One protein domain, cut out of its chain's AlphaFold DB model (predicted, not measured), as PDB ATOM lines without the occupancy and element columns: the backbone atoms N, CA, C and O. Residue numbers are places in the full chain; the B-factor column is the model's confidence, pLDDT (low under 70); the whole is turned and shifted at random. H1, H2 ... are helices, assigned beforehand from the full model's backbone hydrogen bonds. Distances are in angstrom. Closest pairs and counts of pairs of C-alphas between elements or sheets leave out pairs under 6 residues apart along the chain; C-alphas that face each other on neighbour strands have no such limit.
ATOM      1  N   ARG A  46     -23.264  -5.679  12.619       97.94
ATOM      2  CA  ARG A  46     -23.073  -5.098  13.960       97.94
ATOM      3  C   ARG A  46     -21.994  -4.011  13.967       97.94
ATOM      4  O   ARG A  46     -22.290  -2.878  14.332       97.94
ATOM      5  N   ARG A  47     -20.794  -4.330  13.472       97.62
ATOM      6  CA  ARG A  47     -19.669  -3.379  13.391       97.62
ATOM      7  C   ARG A  47     -19.983  -2.176  12.504       97.62
ATOM      8  O   ARG A  47     -19.593  -1.058  12.814       97.62
ATOM      9  N   THR A  48     -20.715  -2.382  11.408       97.31
ATOM     10  CA  THR A  48     -21.146  -1.290  10.524       97.31
ATOM     11  C   THR A  48     -22.044  -0.302  11.261       97.31
ATOM     12  O   THR A  48     -21.876   0.902  11.094       97.31
ATOM     13  N   ARG A  49     -22.976  -0.796  12.087       97.81
ATOM     14  CA  ARG A  49     -23.845   0.058  12.907       97.81
ATOM     15  C   ARG A  49     -23.059   0.788  13.990       97.81
ATOM     16  O   ARG A  49     -23.188   1.999  14.090       97.81
ATOM     17  N   GLU A  50     -22.187   0.083  14.711       96.94
ATOM     18  CA  GLU A  50     -21.309   0.681  15.729       96.94
ATOM     19  C   GLU A  50     -20.451   1.816  15.131       96.94
ATOM     20  O   GLU A  50     -20.414   2.922  15.667       96.94
ATOM     21  N   ASN A  51     -19.845   1.594  13.960       97.06
ATOM     22  CA  ASN A  51     -19.073   2.621  13.256       97.06
ATOM     23  C   ASN A  51     -19.945   3.783  12.757       97.06
ATOM     24  O   ASN A  51     -19.516   4.934  12.805       97.06
ATOM     25  N   ALA A  52     -21.161   3.507  12.277       97.50
ATOM     26  CA  ALA A  52     -22.095   4.548  11.853       97.50
ATOM     27  C   ALA A  52     -22.526   5.437  13.031       97.50
ATOM     28  O   ALA A  52     -22.593   6.659  12.881       97.50
ATOM     29  N   ASP A  53     -22.750   4.848  14.207       97.12
ATOM     30  CA  ASP A  53     -23.076   5.581  15.432       97.12
ATOM     31  C   ASP A  53     -21.899   6.461  15.880       97.12
ATOM     32  O   ASP A  53     -22.092   7.635  16.213       97.12
ATOM     33  N   LEU A  54     -20.667   5.937  15.832       97.19
ATOM     34  CA  LEU A  54     -19.453   6.708  16.123       97.19
ATOM     35  C   LEU A  54     -19.251   7.861  15.136       97.19
ATOM     36  O   LEU A  54     -19.001   8.990  15.558       97.19
ATOM     37  N   LEU A  55     -19.426   7.617  13.836       98.19
ATOM     38  CA  LEU A  55     -19.360   8.659  12.811       98.19
ATOM     39  C   LEU A  55     -20.433   9.732  13.030       98.19
ATOM     40  O   LEU A  55     -20.159  10.924  12.870       98.19
ATOM     41  N   GLY A  56     -21.640   9.328  13.429       97.94
ATOM     42  CA  GLY A  56     -22.720  10.241  13.787       97.94
ATOM     43  C   GLY A  56     -22.355  11.137  14.971       97.94
ATOM     44  O   GLY A  56     -22.591  12.345  14.917       97.94
ATOM     45  N   LYS A  57     -21.726  10.577  16.014       97.62
ATOM     46  CA  LYS A  57     -21.201  11.345  17.156       97.62
ATOM     47  C   LYS A  57     -20.102  12.313  16.718       97.62
ATOM     48  O   LYS A  57     -20.244  13.511  16.939       97.62
ATOM     49  N   ALA A  58     -19.072  11.823  16.027       97.88
ATOM     50  CA  ALA A  58     -17.959  12.629  15.520       97.88
ATOM     51  C   ALA A  58     -18.437  13.829  14.685       97.88
ATOM     52  O   ALA A  58     -18.005  14.958  14.901       97.88
ATOM     53  N   SER A  59     -19.389  13.595  13.777       98.06
ATOM     54  CA  SER A  59     -19.953  14.636  12.910       98.06
ATOM     55  C   SER A  59     -20.675  15.729  13.700       98.06
ATOM     56  O   SER A  59     -20.591  16.906  13.354       98.06
ATOM     57  N   ARG A  60     -21.377  15.368  14.784       98.06
ATOM     58  CA  ARG A  60     -22.060  16.340  15.652       98.06
ATOM     59  C   ARG A  60     -21.064  17.217  16.409       98.06
ATOM     60  O   ARG A  60     -21.258  18.429  16.436       98.06
ATOM     61  N   LEU A  61     -19.997  16.624  16.954       96.81
ATOM     62  CA  LEU A  61     -18.930  17.371  17.637       96.81
ATOM     63  C   LEU A  61     -18.244  18.338  16.669       96.81
ATOM     64  O   LEU A  61     -18.191  19.540  16.924       96.81
ATOM     65  N   ALA A  62     -17.834  17.837  15.500       96.94
ATOM     66  CA  ALA A  62     -17.232  18.652  14.452       96.94
ATOM     67  C   ALA A  62     -18.162  19.781  13.985       96.94
ATOM     68  O   ALA A  62     -17.707  20.899  13.770       96.94
ATOM     69  N   SER A  63     -19.473  19.534  13.856       97.44
ATOM     70  CA  SER A  63     -20.440  20.576  13.485       97.44
ATOM     71  C   SER A  63     -20.538  21.685  14.537       97.44
ATOM     72  O   SER A  63     -20.647  22.854  14.168       97.44
ATOM     73  N   GLY A  64     -20.464  21.337  15.827       95.56
ATOM     74  CA  GLY A  64     -20.445  22.306  16.926       95.56
ATOM     75  C   GLY A  64     -19.258  23.265  16.834       95.56
ATOM     76  O   GLY A  64     -19.456  24.478  16.861       95.56
ATOM     77  N   VAL A  65     -18.052  22.727  16.632       95.25
ATOM     78  CA  VAL A  65     -16.817  23.520  16.486       95.25
ATOM     79  C   VAL A  65     -16.813  24.305  15.171       95.25
ATOM     80  O   VAL A  65     -16.573  25.510  15.159       95.25
ATOM     81  N   TYR A  66     -17.195  23.672  14.059       95.62
ATOM     82  CA  TYR A  66     -17.231  24.295  12.731       95.62
ATOM     83  C   TYR A  66     -18.111  25.550  12.669       95.62
ATOM     84  O   TYR A  66     -17.780  26.511  11.977       95.62
ATOM     85  N   ARG A  67     -19.232  25.570  13.402       95.12
ATOM     86  CA  ARG A  67     -20.128  26.738  13.476       95.12
ATOM     87  C   ARG A  67     -19.505  27.934  14.196       95.12
ATOM     88  O   ARG A  67     -19.968  29.049  13.977       95.12
ATOM     89  N   ARG A  68     -18.485  27.720  15.031       93.50
ATOM     90  CA  ARG A  68     -17.767  28.780  15.757       93.50
ATOM     91  C   ARG A  68     -16.618  29.379  14.948       93.50
ATOM     92  O   ARG A  68     -16.221  30.502  15.224       93.50
ATOM     93  N   LEU A  69     -16.122  28.671  13.931       91.38
ATOM     94  CA  LEU A  69     -15.057  29.171  13.059       91.38
ATOM     95  C   LEU A  69     -15.488  30.436  12.297       91.38
ATOM     96  O   LEU A  69     -16.670  30.554  11.942       91.38
ATOM     97  N   PRO A  70     -14.553  31.345  11.968       91.56
ATOM     98  CA  PRO A  70     -14.825  32.480  11.089       91.56
ATOM     99  C   PRO A  70     -15.178  32.004   9.673       91.56
ATOM    100  O   PRO A  70     -14.732  30.944   9.225       91.56
ATOM    101  N   ALA A  71     -15.986  32.786   8.950       91.00
ATOM    102  CA  ALA A  71     -16.533  32.392   7.646       91.00
ATOM    103  C   ALA A  71     -15.451  32.020   6.614       91.00
ATOM    104  O   ALA A  71     -15.625  31.066   5.861       91.00
ATOM    105  N   GLU A  72     -14.307  32.701   6.641       90.31
ATOM    106  CA  GLU A  72     -13.167  32.464   5.740       90.31
ATOM    107  C   GLU A  72     -12.562  31.057   5.883       90.31
ATOM    108  O   GLU A  72     -12.071  30.463   4.916       90.31
ATOM    109  N   GLN A  73     -12.631  30.492   7.091       88.31
ATOM    110  CA  GLN A  73     -12.077  29.177   7.421       88.31
ATOM    111  C   GLN A  73     -13.113  28.050   7.289       88.31
ATOM    112  O   GLN A  73     -12.753  26.868   7.338       88.31
ATOM    113  N   ARG A  74     -14.395  28.376   7.058       92.31
ATOM    114  CA  ARG A  74     -15.496  27.412   6.873       92.31
ATOM    115  C   ARG A  74     -15.453  26.757   5.491       92.31
ATOM    116  O   ARG A  74     -16.332  26.931   4.649       92.31
ATOM    117  N   LYS A  75     -14.411  25.961   5.267       93.69
ATOM    118  CA  LYS A  75     -14.223  25.150   4.062       93.69
ATOM    119  C   LYS A  75     -14.657  23.709   4.324       93.69
ATOM    120  O   LYS A  75     -14.442  23.157   5.404       93.69
ATOM    121  N   ARG A  76     -15.192  23.046   3.292       93.56
ATOM    122  CA  ARG A  76     -15.593  21.625   3.361       93.56
ATOM    123  C   ARG A  76     -14.434  20.709   3.776       93.56
ATOM    124  O   ARG A  76     -14.665  19.709   4.451       93.56
ATOM    125  N   SER A  77     -13.204  21.036   3.378       94.94
ATOM    126  CA  SER A  77     -11.992  20.310   3.780       94.94
ATOM    127  C   SER A  77     -11.783  20.343   5.296       94.94
ATOM    128  O   SER A  77     -11.605  19.284   5.893       94.94
ATOM    129  N   CYS A  78     -11.906  21.521   5.912       93.56
ATOM    130  CA  CYS A  78     -11.766  21.725   7.354       93.56
ATOM    131  C   CYS A  78     -12.795  20.893   8.142       93.56
ATOM    132  O   CYS A  78     -12.439  20.130   9.037       93.56
ATOM    133  N   TYR A  79     -14.068  20.908   7.724       96.06
ATOM    134  CA  TYR A  79     -15.106  20.068   8.339       96.06
ATOM    135  C   TYR A  79     -14.791  18.562   8.274       96.06
ATOM    136  O   TYR A  79     -14.977  17.827   9.250       96.06
ATOM    137  N   ARG A  80     -14.295  18.084   7.124       97.12
ATOM    138  CA  ARG A  80     -13.910  16.674   6.944       97.12
ATOM    139  C   ARG A  80     -12.716  16.296   7.819       97.12
ATOM    140  O   ARG A  80     -12.712  15.193   8.361       97.12
ATOM    141  N   GLN A  81     -11.741  17.194   7.963       96.44
ATOM    142  CA  GLN A  81     -10.583  16.999   8.836       96.44
ATOM    143  C   GLN A  81     -11.012  16.879  10.301       96.44
ATOM    144  O   GLN A  81     -10.698  15.866  10.924       96.44
ATOM    145  N   MET A  82     -11.816  17.823  10.808       96.69
ATOM    146  CA  MET A  82     -12.374  17.766  12.168       96.69
ATOM    147  C   MET A  82     -13.131  16.465  12.427       96.69
ATOM    148  O   MET A  82     -12.869  15.768  13.402       96.69
ATOM    149  N   THR A  83     -14.042  16.098  11.522       98.00
ATOM    150  CA  THR A  83     -14.838  14.868  11.662       98.00
ATOM    151  C   THR A  83     -13.943  13.626  11.693       98.00
ATOM    152  O   THR A  83     -14.183  12.711  12.477       98.00
ATOM    153  N   GLY A  84     -12.895  13.593  10.863       97.50
ATOM    154  CA  GLY A  84     -11.932  12.494  10.822       97.50
ATOM    155  C   GLY A  84     -11.108  12.371  12.103       97.50
ATOM    156  O   GLY A  84     -10.956  11.265  12.618       97.50
ATOM    157  N   GLN A  85     -10.610  13.487  12.642       97.12
ATOM    158  CA  GLN A  85      -9.883  13.489  13.915       97.12
ATOM    159  C   GLN A  85     -10.793  13.077  15.080       97.12
ATOM    160  O   GLN A  85     -10.443  12.173  15.837       97.12
ATOM    161  N   ALA A  86     -11.999  13.645  15.157       97.75
ATOM    162  CA  ALA A  86     -12.999  13.284  16.158       97.75
ATOM    163  C   ALA A  86     -13.310  11.780  16.133       97.75
ATOM    164  O   ALA A  86     -13.340  11.124  17.171       97.75
ATOM    165  N   LEU A  87     -13.488  11.209  14.937       97.94
ATOM    166  CA  LEU A  87     -13.759   9.784  14.773       97.94
ATOM    167  C   LEU A  87     -12.597   8.912  15.268       97.94
ATOM    168  O   LEU A  87     -12.838   7.911  15.941       97.94
ATOM    169  N   ARG A  88     -11.344   9.288  14.978       97.69
ATOM    170  CA  ARG A  88     -10.155   8.560  15.458       97.69
ATOM    171  C   ARG A  88     -10.063   8.558  16.983       97.69
ATOM    172  O   ARG A  88      -9.792   7.511  17.562       97.69
ATOM    173  N   LEU A  89     -10.330   9.693  17.627       96.62
ATOM    174  CA  LEU A  89     -10.278   9.803  19.088       96.62
ATOM    175  C   LEU A  89     -11.415   9.035  19.774       96.62
ATOM    176  O   LEU A  89     -11.208   8.391  20.802       96.62
ATOM    177  N   LEU A  90     -12.608   9.035  19.179       96.62
ATOM    178  CA  LEU A  90     -13.704   8.194  19.659       96.62
ATOM    179  C   LEU A  90     -13.385   6.700  19.489       96.62
ATOM    180  O   LEU A  90     -13.733   5.901  20.355       96.62
ATOM    181  N   HIS A  91     -12.685   6.311  18.417       95.19
ATOM    182  CA  HIS A  91     -12.205   4.937  18.248       95.19
ATOM    183  C   HIS A  91     -11.152   4.535  19.282       95.19
ATOM    184  O   HIS A  91     -11.147   3.379  19.700       95.19
ATOM    185  N   SER A  92     -10.299   5.461  19.729       94.62
ATOM    186  CA  SER A  92      -9.348   5.201  20.817       94.62
ATOM    187  C   SER A  92     -10.004   5.178  22.205       94.62
ATOM    188  O   SER A  92      -9.304   5.025  23.200       94.62
ATOM    189  N   GLY A  93     -11.329   5.338  22.290       94.25
ATOM    190  CA  GLY A  93     -12.084   5.264  23.540       94.25
ATOM    191  C   GLY A  93     -12.041   6.533  24.387       94.25
ATOM    192  O   GLY A  93     -12.414   6.474  25.558       94.25
ATOM    193  N   LYS A  94     -11.609   7.672  23.826       94.31
ATOM    194  CA  LYS A  94     -11.625   8.940  24.563       94.31
ATOM    195  C   LYS A  94     -13.061   9.392  24.843       94.31
ATOM    196  O   LYS A  94     -13.934   9.208  23.983       94.31
ATOM    197  N   PRO A  95     -13.317   9.989  26.017       95.81
ATOM    198  CA  PRO A  95     -14.617  10.554  26.329       95.81
ATOM    199  C   PRO A  95     -14.909  11.756  25.422       95.81
ATOM    200  O   PRO A  95     -14.013  12.366  24.837       95.81
ATOM    201  N   VAL A  96     -16.191  12.076  25.262       94.50
ATOM    202  CA  VAL A  96     -16.663  13.079  24.293       94.50
ATOM    203  C   VAL A  96     -16.125  14.474  24.619       94.50
ATOM    204  O   VAL A  96     -15.841  15.252  23.709       94.50
ATOM    205  N   GLU A  97     -15.964  14.761  25.905       94.50
ATOM    206  CA  GLU A  97     -15.466  16.016  26.453       94.50
ATOM    207  C   GLU A  97     -14.023  16.266  26.007       94.50
ATOM    208  O   GLU A  97     -13.737  17.303  25.418       94.50
ATOM    209  N   GLU A  98     -13.141  15.274  26.170       94.81
ATOM    210  CA  GLU A  98     -11.745  15.363  25.718       94.81
ATOM    211  C   GLU A  98     -11.637  15.553  24.201       94.81
ATOM    212  O   GLU A  98     -10.766  16.277  23.720       94.81
ATOM    213  N   VAL A  99     -12.522  14.910  23.431       96.25
ATOM    214  CA  VAL A  99     -12.557  15.080  21.971       96.25
ATOM    215  C   VAL A  99     -12.948  16.506  21.599       96.25
ATOM    216  O   VAL A  99     -12.359  17.071  20.681       96.25
ATOM    217  N   LEU A 100     -13.924  17.095  22.291       95.12
ATOM    218  CA  LEU A 100     -14.330  18.483  22.075       95.12
ATOM    219  C   LEU A 100     -13.200  19.456  22.389       95.12
ATOM    220  O   LEU A 100     -12.865  20.259  21.523       95.12
ATOM    221  N   THR A 101     -12.580  19.333  23.566       94.56
ATOM    222  CA  THR A 101     -11.447  20.176  23.968       94.56
ATOM    223  C   THR A 101     -10.331  20.115  22.931       94.56
ATOM    224  O   THR A 101      -9.868  21.149  22.464       94.56
ATOM    225  N   TYR A 102      -9.966  18.911  22.482       95.06
ATOM    226  CA  TYR A 102      -8.941  18.740  21.456       95.06
ATOM    227  C   TYR A 102      -9.296  19.436  20.130       95.06
ATOM    228  O   TYR A 102      -8.460  20.114  19.540       95.06
ATOM    229  N   LEU A 103     -10.539  19.299  19.652       94.75
ATOM    230  CA  LEU A 103     -10.971  19.962  18.416       94.75
ATOM    231  C   LEU A 103     -11.004  21.489  18.559       94.75
ATOM    232  O   LEU A 103     -10.700  22.203  17.609       94.75
ATOM    233  N   GLU A 104     -11.401  22.004  19.719       93.44
ATOM    234  CA  GLU A 104     -11.423  23.443  19.976       93.44
ATOM    235  C   GLU A 104     -10.000  24.014  20.027       93.44
ATOM    236  O   GLU A 104      -9.726  25.019  19.374       93.44
ATOM    237  N   GLN A 105      -9.074  23.333  20.702       93.12
ATOM    238  CA  GLN A 105      -7.661  23.709  20.733       93.12
ATOM    239  C   GLN A 105      -7.048  23.743  19.327       93.12
ATOM    240  O   GLN A 105      -6.458  24.748  18.929       93.12
ATOM    241  N   GLU A 106      -7.228  22.668  18.557       92.06
ATOM    242  CA  GLU A 106      -6.617  22.510  17.233       92.06
ATOM    243  C   GLU A 106      -7.178  23.510  16.209       92.06
ATOM    244  O   GLU A 106      -6.426  24.100  15.436       92.06
ATOM    245  N   PHE A 107      -8.502  23.716  16.184       89.69
ATOM    246  CA  PHE A 107      -9.160  24.464  15.104       89.69
ATOM    247  C   PHE A 107      -9.545  25.901  15.467       89.69
ATOM    248  O   PHE A 107      -9.623  26.736  14.568       89.69
ATOM    249  N   LEU A 108      -9.803  26.214  16.742       87.69
ATOM    250  CA  LEU A 108     -10.057  27.593  17.192       87.69
ATOM    251  C   LEU A 108      -8.790  28.261  17.739       87.69
ATOM    252  O   LEU A 108      -8.806  29.466  17.981       87.69
ATOM    253  N   GLY A 109      -7.699  27.509  17.932       76.88
ATOM    254  CA  GLY A 109      -6.452  28.041  18.479       76.88
ATOM    255  C   GLY A 109      -6.574  28.468  19.942       76.88
ATOM    256  O   GLY A 109      -5.765  29.268  20.412       76.88
TER     257      GLY A 109
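Overview. This is residues 46 to 109 of the 185 residues of an uncharacterized protein of Chitinophagaceae bacterium (UniProt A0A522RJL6). A long helix, H1, is crossed near its middle by H2, the first arm of a helical hairpin, and the second arm, H3, folds back to touch the later part of H1. The three helix centres make a triangle, and H1 runs mainly along the longest axis of the model. The printed part has 64 residues with three named helices, in the order H1, H2, H3, and no named strand; the class is all helix. It is compact, with a radius of gyration of the C-alphas of 11.7 A, and its outline is elongated, spanning 40 by 21 by 13 A.

Arrangement. H1, residues 46 to 66, is the longest helix. H2, residues 76 to 91, touches it, and the closest C-alphas are those of Ala 58 and Ala 86, 5.0 A apart. Their lines stand at a steep tilt of 51 degrees, and they run opposite ways. H3, residues 96 to 108, touches H2, with the C-alphas of Val 99 and Ala 86 closest at 6.1 A. H2 and H3 form a helical hairpin, at a shallow tilt of 31 degrees and running opposite ways. H3 touches H1 too, but H1 does so with residues 61 to 65 alone; the closest C-alphas are those of Val 65 and Glu 104, 6.4 A apart. H1 and H3 run the same way at a steep tilt of 44 degrees. The helix packing is mostly crossed, but only just: of the three pairs, 1 is at a shallow tilt. In H1, H2 and H3 every O i to N i+4 pair is within hydrogen-bond range.

Along the chain. H1 has 21 residues, from C-alpha 46 at (-23.073, -5.098, 13.960) to C-alpha 66 at (-17.231, 24.295, 12.731), 30.0 A from first to last C-alpha. H2 has 16 residues and is 22.6 A long by the same measure, beginning with C-alpha 76 at (-15.593, 21.625, 3.361). H3 has 13 residues and is 17.5 A long, ending with C-alpha 108 at (-10.057, 27.593, 17.192).

Size, cuts and confidence. The two C-alphas farthest apart are those of Arg 46 and Glu 72, 39.7 A; Glu 72 lies in the link between H1 and H2. That link has 9 residues and is short, while the link from H2 to H3 has 4 residues and is tight. The C-alphas of Arg 46 and Gly 109, the first and last printed, are 37.3 A apart. The printed part has no cut. The mean pLDDT of the printed part is 95.1, and no printed residue is under 70.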